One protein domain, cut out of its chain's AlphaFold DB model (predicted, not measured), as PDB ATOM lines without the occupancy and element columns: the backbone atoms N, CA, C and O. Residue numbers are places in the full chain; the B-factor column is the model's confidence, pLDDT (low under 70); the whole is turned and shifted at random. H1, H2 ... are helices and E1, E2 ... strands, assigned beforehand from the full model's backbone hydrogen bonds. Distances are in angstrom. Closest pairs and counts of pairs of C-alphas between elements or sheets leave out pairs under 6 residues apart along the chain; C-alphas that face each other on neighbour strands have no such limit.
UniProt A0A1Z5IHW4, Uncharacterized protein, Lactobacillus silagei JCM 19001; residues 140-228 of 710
ATOM      1  N   VAL A 140     243.804 194.168 206.759       95.31
ATOM      2  CA  VAL A 140     244.098 195.532 206.308       95.31
ATOM      3  C   VAL A 140     243.952 195.576 204.794       95.31
ATOM      4  O   VAL A 140     244.612 194.812 204.089       95.31
ATOM      5  N   THR A 141     243.097 196.468 204.293       95.75
ATOM      6  CA  THR A 141     242.948 196.739 202.858       95.75
ATOM      7  C   THR A 141     243.637 198.053 202.500       95.75
ATOM      8  O   THR A 141     243.167 199.127 202.879       95.75
ATOM      9  N   PHE A 142     244.718 197.976 201.731       96.44
ATOM     10  CA  PHE A 142     245.380 199.113 201.100       96.44
ATOM     11  C   PHE A 142     244.655 199.469 199.804       96.44
ATOM     12  O   PHE A 142     244.531 198.626 198.920       96.44
ATOM     13  N   LYS A 143     244.165 200.701 199.680       96.75
ATOM     14  CA  LYS A 143     243.558 201.245 198.457       96.75
ATOM     15  C   LYS A 143     244.518 202.228 197.812       96.75
ATOM     16  O   LYS A 143     245.039 203.100 198.506       96.75
ATOM     17  N   TYR A 144     244.700 202.111 196.504       97.56
ATOM     18  CA  TYR A 144     245.565 202.988 195.718       97.56
ATOM     19  C   TYR A 144     244.722 204.154 195.190       97.56
ATOM     20  O   TYR A 144     243.807 203.933 194.398       97.56
ATOM     21  N   ILE A 145     244.954 205.373 195.683       97.06
ATOM     22  CA  ILE A 145     244.090 206.541 195.438       97.06
ATOM     23  C   ILE A 145     244.854 207.644 194.703       97.06
ATOM     24  O   ILE A 145     245.907 208.086 195.162       97.06
ATOM     25  N   ASP A 146     244.272 208.147 193.615       96.31
ATOM     26  CA  ASP A 146     244.765 209.315 192.882       96.31
ATOM     27  C   ASP A 146     244.488 210.604 193.681       96.31
ATOM     28  O   ASP A 146     243.354 210.912 194.064       96.31
ATOM     29  N   SER A 147     245.534 211.379 193.952       94.81
ATOM     30  CA  SER A 147     245.485 212.634 194.703       94.81
ATOM     31  C   SER A 147     244.677 213.735 194.005       94.81
ATOM     32  O   SER A 147     244.060 214.555 194.690       94.81
ATOM     33  N   THR A 148     244.633 213.737 192.668       93.75
ATOM     34  CA  THR A 148     244.069 214.807 191.830       93.75
ATOM     35  C   THR A 148     242.546 214.742 191.711       93.75
ATOM     36  O   THR A 148     241.892 215.781 191.624       93.75
ATOM     37  N   ASN A 149     241.974 213.534 191.729       93.06
ATOM     38  CA  ASN A 149     240.539 213.281 191.532       93.06
ATOM     39  C   ASN A 149     239.900 212.407 192.634       93.06
ATOM     40  O   ASN A 149     238.681 212.213 192.638       93.06
ATOM     41  N   ARG A 150     240.703 211.912 193.590       93.44
ATOM     42  CA  ARG A 150     240.306 211.071 194.736       93.44
ATOM     43  C   ARG A 150     239.663 209.725 194.374       93.44
ATOM     44  O   ARG A 150     239.030 209.117 195.237       93.44
ATOM     45  N   GLN A 151     239.824 209.247 193.140       95.19
ATOM     46  CA  GLN A 151     239.314 207.943 192.711       95.19
ATOM     47  C   GLN A 151     240.328 206.815 192.976       95.19
ATOM     48  O   GLN A 151     241.528 207.080 193.097       95.19
ATOM     49  N   PRO A 152     239.876 205.549 193.057       96.25
ATOM     50  CA  PRO A 152     240.768 204.397 193.028       96.25
ATOM     51  C   PRO A 152     241.501 204.301 191.686       96.25
ATOM     52  O   PRO A 152     240.872 204.303 190.627       96.25
ATOM     53  N   ILE A 153     242.822 204.165 191.735       96.38
ATOM     54  CA  ILE A 153     243.651 203.872 190.563       96.38
ATOM     55  C   ILE A 153     243.387 202.420 190.158       96.38
ATOM     56  O   ILE A 153     243.328 201.544 191.017       96.38
ATOM     57  N   THR A 154     243.226 202.166 188.857       94.69
ATOM     58  CA  THR A 154     243.125 200.808 188.301       94.69
ATOM     59  C   THR A 154     244.331 200.545 187.408       94.69
ATOM     60  O   THR A 154     244.548 201.293 186.458       94.69
ATOM     61  N   PHE A 155     245.097 199.496 187.706       91.81
ATOM     62  CA  PHE A 155     246.306 199.108 186.969       91.81
ATOM     63  C   PHE A 155     246.394 197.585 186.800       91.81
ATOM     64  O   PHE A 155     245.713 196.838 187.509       91.81
ATOM     65  N   ASP A 156     247.223 197.125 185.864       89.25
ATOM     66  CA  ASP A 156     247.574 195.711 185.756       89.25
ATOM     67  C   ASP A 156     248.653 195.381 186.795       89.25
ATOM     68  O   ASP A 156     249.716 196.002 186.828       89.25
ATOM     69  N   GLY A 157     248.390 194.411 187.667       86.69
ATOM     70  CA  GLY A 157     249.348 193.988 188.683       86.69
ATOM     71  C   GLY A 157     250.625 193.364 188.111       86.69
ATOM     72  O   GLY A 157     251.646 193.376 188.800       86.69
ATOM     73  N   ALA A 158     250.601 192.869 186.867       83.88
ATOM     74  CA  ALA A 158     251.788 192.420 186.136       83.88
ATOM     75  C   ALA A 158     252.707 193.581 185.714       83.88
ATOM     76  O   ALA A 158     253.908 193.379 185.568       83.88
ATOM     77  N   GLU A 159     252.166 194.795 185.579       83.69
ATOM     78  CA  GLU A 159     252.920 196.029 185.323       83.69
ATOM     79  C   GLU A 159     253.309 196.749 186.636       83.69
ATOM     80  O   GLU A 159     253.549 197.950 186.629       83.69
ATOM     81  N   SER A 160     253.342 196.063 187.788       85.25
ATOM     82  CA  SER A 160     253.614 196.681 189.100       85.25
ATOM     83  C   SER A 160     254.818 196.071 189.818       85.25
ATOM     84  O   SER A 160     255.139 194.899 189.630       85.25
ATOM     85  N   SER A 161     255.426 196.819 190.746       82.94
ATOM     86  CA  SER A 161     256.581 196.348 191.535       82.94
ATOM     87  C   SER A 161     256.261 195.264 192.581       82.94
ATOM     88  O   SER A 161     257.031 195.078 193.524       82.94
ATOM     89  N   SER A 162     255.098 194.612 192.510       84.56
ATOM     90  CA  SER A 162     254.599 193.721 193.557       84.56
ATOM     91  C   SER A 162     254.355 192.305 193.031       84.56
ATOM     92  O   SER A 162     253.329 192.052 192.396       84.56
ATOM     93  N   PRO A 163     255.223 191.329 193.365       78.69
ATOM     94  CA  PRO A 163     255.028 189.921 193.007       78.69
ATOM     95  C   PRO A 163     253.680 189.335 193.462       78.69
ATOM     96  O   PRO A 163     253.175 188.395 192.853       78.69
ATOM     97  N   ALA A 164     253.069 189.903 194.508       83.56
ATOM     98  CA  ALA A 164     251.749 189.513 195.004       83.56
ATOM     99  C   ALA A 164     250.585 189.931 194.080       83.56
ATOM    100  O   ALA A 164     249.483 189.398 194.213       83.56
ATOM    101  N   LEU A 165     250.810 190.874 193.157       85.56
ATOM    102  CA  LEU A 165     249.790 191.431 192.266       85.56
ATOM    103  C   LEU A 165     249.850 190.883 190.831       85.56
ATOM    104  O   LEU A 165     248.860 191.001 190.119       85.56
ATOM    105  N   VAL A 166     250.946 190.231 190.422       83.25
ATOM    106  CA  VAL A 166     251.247 189.851 189.019       83.25
ATOM    107  C   VAL A 166     250.150 189.040 188.306       83.25
ATOM    108  O   VAL A 166     250.043 189.091 187.087       83.25
ATOM    109  N   ASN A 167     249.294 188.318 189.035       85.50
ATOM    110  CA  ASN A 167     248.193 187.539 188.447       85.50
ATOM    111  C   ASN A 167     246.868 188.327 188.288       85.50
ATOM    112  O   ASN A 167     245.860 187.748 187.883       85.50
ATOM    113  N   ASN A 168     246.837 189.619 188.639       86.75
ATOM    114  CA  ASN A 168     245.618 190.424 188.743       86.75
ATOM    115  C   ASN A 168     245.634 191.616 187.767       86.75
ATOM    116  O   ASN A 168     246.077 192.704 188.117       86.75
ATOM    117  N   HIS A 169     245.041 191.464 186.582       87.12
ATOM    118  CA  HIS A 169     245.023 192.512 185.542       87.12
ATOM    119  C   HIS A 169     244.189 193.778 185.862       87.12
ATOM    120  O   HIS A 169     244.156 194.720 185.073       87.12
ATOM    121  N   HIS A 170     243.501 193.818 187.009       91.50
ATOM    122  CA  HIS A 170     242.672 194.945 187.458       91.50
ATOM    123  C   HIS A 170     242.810 195.170 188.974       91.50
ATOM    124  O   HIS A 170     241.887 194.906 189.750       91.50
ATOM    125  N   VAL A 171     243.971 195.651 189.418       93.19
ATOM    126  CA  VAL A 171     244.205 196.018 190.822       93.19
ATOM    127  C   VAL A 171     243.649 197.409 191.111       93.19
ATOM    128  O   VAL A 171     243.970 198.366 190.417       93.19
ATOM    129  N   THR A 172     242.865 197.520 192.186       95.06
ATOM    130  CA  THR A 172     242.489 198.798 192.836       95.06
ATOM    131  C   THR A 172     242.815 198.823 194.336       95.06
ATOM    132  O   THR A 172     242.840 199.882 194.969       95.06
ATOM    133  N   SER A 173     243.090 197.653 194.918       94.44
ATOM    134  CA  SER A 173     243.452 197.484 196.324       94.44
ATOM    135  C   SER A 173     244.135 196.141 196.579       94.44
ATOM    136  O   SER A 173     243.836 195.167 195.888       94.44
ATOM    137  N   LEU A 174     244.954 196.075 197.624       93.75
ATOM    138  CA  LEU A 174     245.548 194.854 198.173       93.75
ATOM    139  C   LEU A 174     245.017 194.631 199.595       93.75
ATOM    140  O   LEU A 174     245.055 195.549 200.409       93.75
ATOM    141  N   THR A 175     244.556 193.421 199.914       93.12
ATOM    142  CA  THR A 175     244.141 193.057 201.279       93.12
ATOM    143  C   THR A 175     245.067 191.993 201.852       93.12
ATOM    144  O   THR A 175     245.260 190.945 201.237       93.12
ATOM    145  N   ILE A 176     245.595 192.252 203.046       92.44
ATOM    146  CA  ILE A 176     246.343 191.288 203.860       92.44
ATOM    147  C   ILE A 176     245.503 190.832 205.056       92.44
ATOM    148  O   ILE A 176     244.642 191.566 205.546       92.44
ATOM    149  N   HIS A 177     245.773 189.621 205.542       90.69
ATOM    150  CA  HIS A 177     245.075 188.988 206.661       90.69
ATOM    151  C   HIS A 177     246.083 188.431 207.666       90.69
ATOM    152  O   HIS A 177     247.142 187.951 207.264       90.69
ATOM    153  N   THR A 178     245.723 188.426 208.950       87.94
ATOM    154  CA  THR A 178     246.431 187.663 209.986       87.94
ATOM    155  C   THR A 178     245.564 186.522 210.515       87.94
ATOM    156  O   THR A 178     244.339 186.638 210.600       87.94
ATOM    157  N   SER A 179     246.218 185.416 210.873       82.81
ATOM    158  CA  SER A 179     245.644 184.281 211.606       82.81
ATOM    159  C   SER A 179     246.154 184.201 213.051       82.81
ATOM    160  O   SER A 179     246.043 183.151 213.678       82.81
ATOM    161  N   GLU A 180     246.768 185.267 213.569       83.69
ATOM    162  CA  GLU A 180     247.198 185.323 214.967       83.69
ATOM    163  C   GLU A 180     245.972 185.483 215.891       83.69
ATOM    164  O   GLU A 180     245.113 186.321 215.598       83.69
ATOM    165  N   PRO A 181     245.866 184.742 217.015       80.56
ATOM    166  CA  PRO A 181     244.717 184.838 217.922       80.56
ATOM    167  C   PRO A 181     244.501 186.223 218.552       80.56
ATOM    168  O   PRO A 181     243.384 186.520 218.980       80.56
ATOM    169  N   ASP A 182     245.542 187.060 218.604       86.19
ATOM    170  CA  ASP A 182     245.434 188.499 218.850       86.19
ATOM    171  C   ASP A 182     246.050 189.289 217.673       86.19
ATOM    172  O   ASP A 182     247.280 189.380 217.553       86.19
ATOM    173  N   PRO A 183     245.221 189.910 216.811       85.56
ATOM    174  CA  PRO A 183     245.696 190.774 215.735       85.56
ATOM    175  C   PRO A 183     246.592 191.923 216.196       85.56
ATOM    176  O   PRO A 183     247.473 192.326 215.441       85.56
ATOM    177  N   ALA A 184     246.418 192.435 217.420       87.25
ATOM    178  CA  ALA A 184     247.219 193.549 217.919       87.25
ATOM    179  C   ALA A 184     248.690 193.165 218.158       87.25
ATOM    180  O   ALA A 184     249.543 194.054 218.196       87.25
ATOM    181  N   THR A 185     248.995 191.865 218.279       87.00
ATOM    182  CA  THR A 185     250.368 191.335 218.348       87.00
ATOM    183  C   THR A 185     250.933 190.883 216.998       87.00
ATOM    184  O   THR A 185     252.128 190.606 216.913       87.00
ATOM    185  N   ALA A 186     250.116 190.832 215.942       89.50
ATOM    186  CA  ALA A 186     250.578 190.505 214.597       89.50
ATOM    187  C   ALA A 186     251.164 191.744 213.908       89.50
ATOM    188  O   ALA A 186     250.452 192.721 213.672       89.50
ATOM    189  N   ASP A 187     252.448 191.686 213.561       89.75
ATOM    190  CA  ASP A 187     253.129 192.698 212.750       89.75
ATOM    191  C   ASP A 187     252.609 192.680 211.300       89.75
ATOM    192  O   ASP A 187     252.331 191.621 210.733       89.75
ATOM    193  N   THR A 188     252.497 193.859 210.690       88.81
ATOM    194  CA  THR A 188     252.292 194.004 209.237       88.81
ATOM    195  C   THR A 188     253.536 193.653 208.410       88.81
ATOM    196  O   THR A 188     253.420 193.432 207.210       88.81
ATOM    197  N   GLY A 189     254.717 193.572 209.027       90.06
ATOM    198  CA  GLY A 189     255.980 193.267 208.361       90.06
ATOM    199  C   GLY A 189     256.574 194.486 207.653       90.06
ATOM    200  O   GLY A 189     256.447 195.618 208.120       90.06
ATOM    201  N   ASP A 190     257.252 194.269 206.521       91.19
ATOM    202  CA  ASP A 190     257.817 195.380 205.750       91.19
ATOM    203  C   ASP A 190     256.704 196.252 205.156       91.19
ATOM    204  O   ASP A 190     256.011 195.869 204.213       91.19
ATOM    205  N   LYS A 191     256.549 197.456 205.705       92.44
ATOM    206  CA  LYS A 191     255.545 198.428 205.272       92.44
ATOM    207  C   LYS A 191     255.788 198.949 203.854       92.44
ATOM    208  O   LYS A 191     254.828 199.327 203.183       92.44
ATOM    209  N   ALA A 192     257.039 198.973 203.386       90.06
ATOM    210  CA  ALA A 192     257.383 199.520 202.075       90.06
ATOM    211  C   ALA A 192     256.769 198.698 200.930       90.06
ATOM    212  O   ALA A 192     256.357 199.274 199.926       90.06
ATOM    213  N   GLN A 193     256.604 197.381 201.112       90.00
ATOM    214  CA  GLN A 193     256.037 196.482 200.095       90.00
ATOM    215  C   GLN A 193     254.582 196.816 199.700       90.00
ATOM    216  O   GLN A 193     254.099 196.337 198.674       90.00
ATOM    217  N   TYR A 194     253.870 197.608 200.512       92.06
ATOM    218  CA  TYR A 194     252.483 198.004 200.256       92.06
ATOM    219  C   TYR A 194     252.369 199.295 199.441       92.06
ATOM    220  O   TYR A 194     251.403 199.444 198.691       92.06
ATOM    221  N   ALA A 195     253.372 200.177 199.511       93.06
ATOM    222  CA  ALA A 195     253.518 201.343 198.641       93.06
ATOM    223  C   ALA A 195     254.120 200.928 197.283       93.06
ATOM    224  O   ALA A 195     255.204 201.358 196.897       93.06
ATOM    225  N   VAL A 196     253.411 200.040 196.577       91.81
ATOM    226  CA  VAL A 196     253.830 199.471 195.285       91.81
ATOM    227  C   VAL A 196     254.064 200.576 194.251       91.81
ATOM    228  O   VAL A 196     253.326 201.564 194.229       91.81
ATOM    229  N   ALA A 197     255.056 200.420 193.375       91.50
ATOM    230  CA  ALA A 197     255.212 201.307 192.227       91.50
ATOM    231  C   ALA A 197     254.145 200.974 191.170       91.50
ATOM    232  O   ALA A 197     253.871 199.797 190.909       91.50
ATOM    233  N   ILE A 198     253.544 202.014 190.588       92.75
ATOM    234  CA  ILE A 198     252.435 201.927 189.628       92.75
ATOM    235  C   ILE A 198     252.809 202.768 188.393       92.75
ATOM    236  O   ILE A 198     253.148 203.942 188.573       92.75
ATOM    237  N   PRO A 199     252.728 202.233 187.161       91.62
ATOM    238  CA  PRO A 199     253.003 202.992 185.943       91.62
ATOM    239  C   PRO A 199     252.115 204.233 185.830       91.62
ATOM    240  O   PRO A 199     250.913 204.187 186.097       91.62
ATOM    241  N   GLY A 200     252.712 205.361 185.456       94.06
ATOM    242  CA  GLY A 200     252.048 206.656 185.369       94.06
ATOM    243  C   GLY A 200     251.863 207.386 186.700       94.06
ATOM    244  O   GLY A 200     251.303 208.480 186.678       94.06
ATOM    245  N   TYR A 201     252.330 206.857 187.839       96.06
ATOM    246  CA  TYR A 201     252.152 207.477 189.160       96.06
ATOM    247  C   TYR A 201     253.415 207.437 190.033       96.06
ATOM    248  O   TYR A 201     254.209 206.501 189.993       96.06
ATOM    249  N   ALA A 202     253.541 208.429 190.916       96.06
ATOM    250  CA  ALA A 202     254.439 208.390 192.066       96.06
ATOM    251  C   ALA A 202     253.634 208.262 193.367       96.06
ATOM    252  O   ALA A 202     252.597 208.911 193.522       96.06
ATOM    253  N   TYR A 203     254.125 207.470 194.321       96.06
ATOM    254  CA  TYR A 203     253.625 207.494 195.697       96.06
ATOM    255  C   TYR A 203     254.052 208.800 196.380       96.06
ATOM    256  O   TYR A 203     255.200 209.217 196.235       96.06
ATOM    257  N   VAL A 204     253.143 209.449 197.116       94.81
ATOM    258  CA  VAL A 204     253.399 210.759 197.762       94.81
ATOM    259  C   VAL A 204     253.149 210.765 199.277       94.81
ATOM    260  O   VAL A 204     253.057 211.832 199.882       94.81
ATOM    261  N   GLY A 205     253.018 209.584 199.885       93.00
ATOM    262  CA  GLY A 205     252.953 209.401 201.338       93.00
ATOM    263  C   GLY A 205     254.280 208.923 201.941       93.00
ATOM    264  O   GLY A 205     255.329 208.975 201.301       93.00
ATOM    265  N   ASP A 206     254.216 208.381 203.155       94.19
ATOM    266  CA  ASP A 206     255.320 207.686 203.833       94.19
ATOM    267  C   ASP A 206     254.792 206.331 204.342       94.19
ATOM    268  O   ASP A 206     253.903 206.300 205.202       94.19
ATOM    269  N   PRO A 207     255.296 205.183 203.843       92.94
ATOM    270  CA  PRO A 207     254.747 203.887 204.223       92.94
ATOM    271  C   PRO A 207     254.960 203.593 205.712       92.94
ATOM    272  O   PRO A 207     254.197 202.825 206.291       92.94
ATOM    273  N   THR A 208     255.953 204.203 206.367       92.69
ATOM    274  CA  THR A 208     256.224 203.982 207.793       92.69
ATOM    275  C   THR A 208     255.117 204.544 208.688       92.69
ATOM    276  O   THR A 208     254.848 203.952 209.743       92.69
ATOM    277  N   THR A 209     254.444 205.616 208.247       92.88
ATOM    278  CA  THR A 209     253.329 206.274 208.947       92.88
ATOM    279  C   THR A 209     251.955 205.887 208.410       92.88
ATOM    280  O   THR A 209     251.025 205.750 209.202       92.88
ATOM    281  N   ASP A 210     251.817 205.706 207.093       94.19
ATOM    282  CA  ASP A 210     250.524 205.450 206.444       94.19
ATOM    283  C   ASP A 210     250.060 203.997 206.626       94.19
ATOM    284  O   ASP A 210     248.864 203.728 206.749       94.19
ATOM    285  N   VAL A 211     251.002 203.048 206.694       95.12
ATOM    286  CA  VAL A 211     250.717 201.649 207.028       95.12
ATOM    287  C   VAL A 211     250.708 201.496 208.562       95.12
ATOM    288  O   VAL A 211     251.663 201.921 209.221       95.12
ATOM    289  N   PRO A 212     249.679 200.878 209.173       93.94
ATOM    290  CA  PRO A 212     249.657 200.568 210.608       93.94
ATOM    291  C   PRO A 212     250.812 199.624 210.982       93.94
ATOM    292  O   PRO A 212     251.316 198.904 210.134       93.94
ATOM    293  N   ALA A 213     251.282 199.624 212.233       92.81
ATOM    294  CA  ALA A 213     252.358 198.706 212.644       92.81
ATOM    295  C   ALA A 213     251.861 197.271 212.892       92.81
ATOM    296  O   ALA A 213     252.565 196.311 212.601       92.81
ATOM    297  N   THR A 214     250.645 197.127 213.418       93.12
ATOM    298  CA  THR A 214     250.010 195.835 213.693       93.12
ATOM    299  C   THR A 214     248.559 195.838 213.219       93.12
ATOM    300  O   THR A 214     247.965 196.896 212.984       93.12
ATOM    301  N   PHE A 215     247.982 194.648 213.054       92.75
ATOM    302  CA  PHE A 215     246.568 194.500 212.712       92.75
ATOM    303  C   PHE A 215     245.666 194.930 213.890       92.75
ATOM    304  O   PHE A 215     246.107 195.114 215.022       92.75
ATOM    305  N   SER A 216     244.357 195.050 213.650       88.19
ATOM    306  CA  SER A 216     243.364 195.173 214.728       88.19
ATOM    307  C   SER A 216     242.272 194.115 214.630       88.19
ATOM    308  O   SER A 216     242.046 193.543 213.566       88.19
ATOM    309  N   ALA A 217     241.549 193.912 215.733       81.56
ATOM    310  CA  ALA A 217     240.384 193.027 215.818       81.56
ATOM    311  C   ALA A 217     239.223 193.404 214.865       81.56
ATOM    312  O   ALA A 217     238.304 192.614 214.662       81.56
ATOM    313  N   SER A 218     239.256 194.607 214.288       84.44
ATOM    314  CA  SER A 218     238.393 195.057 213.193       84.44
ATOM    315  C   SER A 218     239.182 195.196 211.892       84.44
ATOM    316  O   SER A 218     240.338 195.621 211.917       84.44
ATOM    317  N   ASN A 219     238.529 194.937 210.757       87.94
ATOM    318  CA  ASN A 219     239.085 195.209 209.429       87.94
ATOM    319  C   ASN A 219     239.442 196.695 209.278       87.94
ATOM    320  O   ASN A 219     238.622 197.569 209.564       87.94
ATOM    321  N   GLN A 220     240.648 196.972 208.791       92.38
ATOM    322  CA  GLN A 220     241.156 198.320 208.548       92.38
ATOM    323  C   GLN A 220     241.139 198.650 207.050       92.38
ATOM    324  O   GLN A 220     241.164 197.771 206.188       92.38
ATOM    325  N   THR A 221     241.124 199.939 206.718       94.81
ATOM    326  CA  THR A 221     241.337 200.422 205.350       94.81
ATOM    327  C   THR A 221     242.324 201.578 205.381       94.81
ATOM    328  O   THR A 221     242.120 202.542 206.114       94.81
ATOM    329  N   VAL A 222     243.370 201.467 204.570       96.38
ATOM    330  CA  VAL A 222     244.438 202.454 204.403       96.38
ATOM    331  C   VAL A 222     244.340 203.005 202.984       96.38
ATOM    332  O   VAL A 222     244.276 202.234 202.030       96.38
ATOM    333  N   ASN A 223     244.326 204.329 202.831       96.06
ATOM    334  CA  ASN A 223     244.305 204.983 201.521       96.06
ATOM    335  C   ASN A 223     245.718 205.466 201.171       96.06
ATOM    336  O   ASN A 223     246.108 206.573 201.540       96.06
ATOM    337  N   LEU A 224     246.470 204.636 200.452       97.44
ATOM    338  CA  LEU A 224     247.790 204.987 199.939       97.44
ATOM    339  C   LEU A 224     247.609 205.987 198.790       97.44
ATOM    340  O   LEU A 224     246.915 205.702 197.813       97.44
ATOM    341  N   THR A 225     248.172 207.188 198.943       97.00
ATOM    342  CA  THR A 225     247.927 208.313 198.026       97.00
ATOM    343  C   THR A 225     249.070 208.470 197.026       97.00
ATOM    344  O   THR A 225     250.241 208.521 197.400       97.00
ATOM    345  N   TYR A 226     248.704 208.579 195.753       97.62
ATOM    346  CA  TYR A 226     249.607 208.681 194.612       97.62
ATOM    347  C   TYR A 226     249.254 209.912 193.777       97.62
ATOM    348  O   TYR A 226     248.096 210.316 193.734       97.62
ATOM    349  N   THR A 227     250.225 210.480 193.070       97.44
ATOM    350  CA  THR A 227     250.002 211.580 192.118       97.44
ATOM    351  C   THR A 227     250.462 211.143 190.727       97.44
ATOM    352  O   THR A 227     251.530 210.533 190.631       97.44
ATOM    353  N   PRO A 228     249.704 211.435 189.651       97.25
ATOM    354  CA  PRO A 228     250.138 211.116 188.298       97.25
ATOM    355  C   PRO A 228     251.478 211.780 187.951       97.25
ATOM    356  O   PRO A 228     251.713 212.952 188.264       97.25
TER     357      PRO A 228
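This is residues 140 to 228 of the 710 residues of an uncharacterized protein of Lactobacillus silagei JCM 19001 (UniProt A0A1Z5IHW4). With little regular structure, you see one small sheet, E2 E1 E4 E3, curled like part of a barrel, with long loops and two short helices, H1 and H2, grazing it. The 89 printed residues, 32 in named elements, run E1 E2 H1 E3 H2 E4, mixed helices and strands in class, with a mixed sheet. The whole is compact, radius of gyration of the C-alphas 13.1 A, spanning 39 by 26 by 19 A.

Find C-alpha 140 at (244.098, 195.532, 206.308); there E1, residues 140 to 146, begins, 19.3 A long. Then come E2, 173 to 177, H1, 191 to 194, E3, 201 to 203, H2, 207 to 210, and E4, 220 to 228, 25.6 A long, ending at (250.138, 211.116, 188.298).

E1 and E4 are parallel, N 143 to O 222 2.8 A. The hairpin E1 and E2 is antiparallel, N 142 to O 174 2.8 A; so are E4 and E3, N 202 to O 227 2.9 A. E2, H1, E3 form a split strand-helix-strand unit, E1 and E4 between its strands, with a right-handed crossover. H1 and H2 touch, closest C-alphas Ala 192 and Pro 207, 5.5 A; both are too short for O i to N i+4 pairs.

The farthest C-alphas, Pro 181 and Pro 228, are 40.0 A apart. The printed part has no cut; links E1 to E2 and E2 to H1 are long. No printed residue is under 70 in pLDDT.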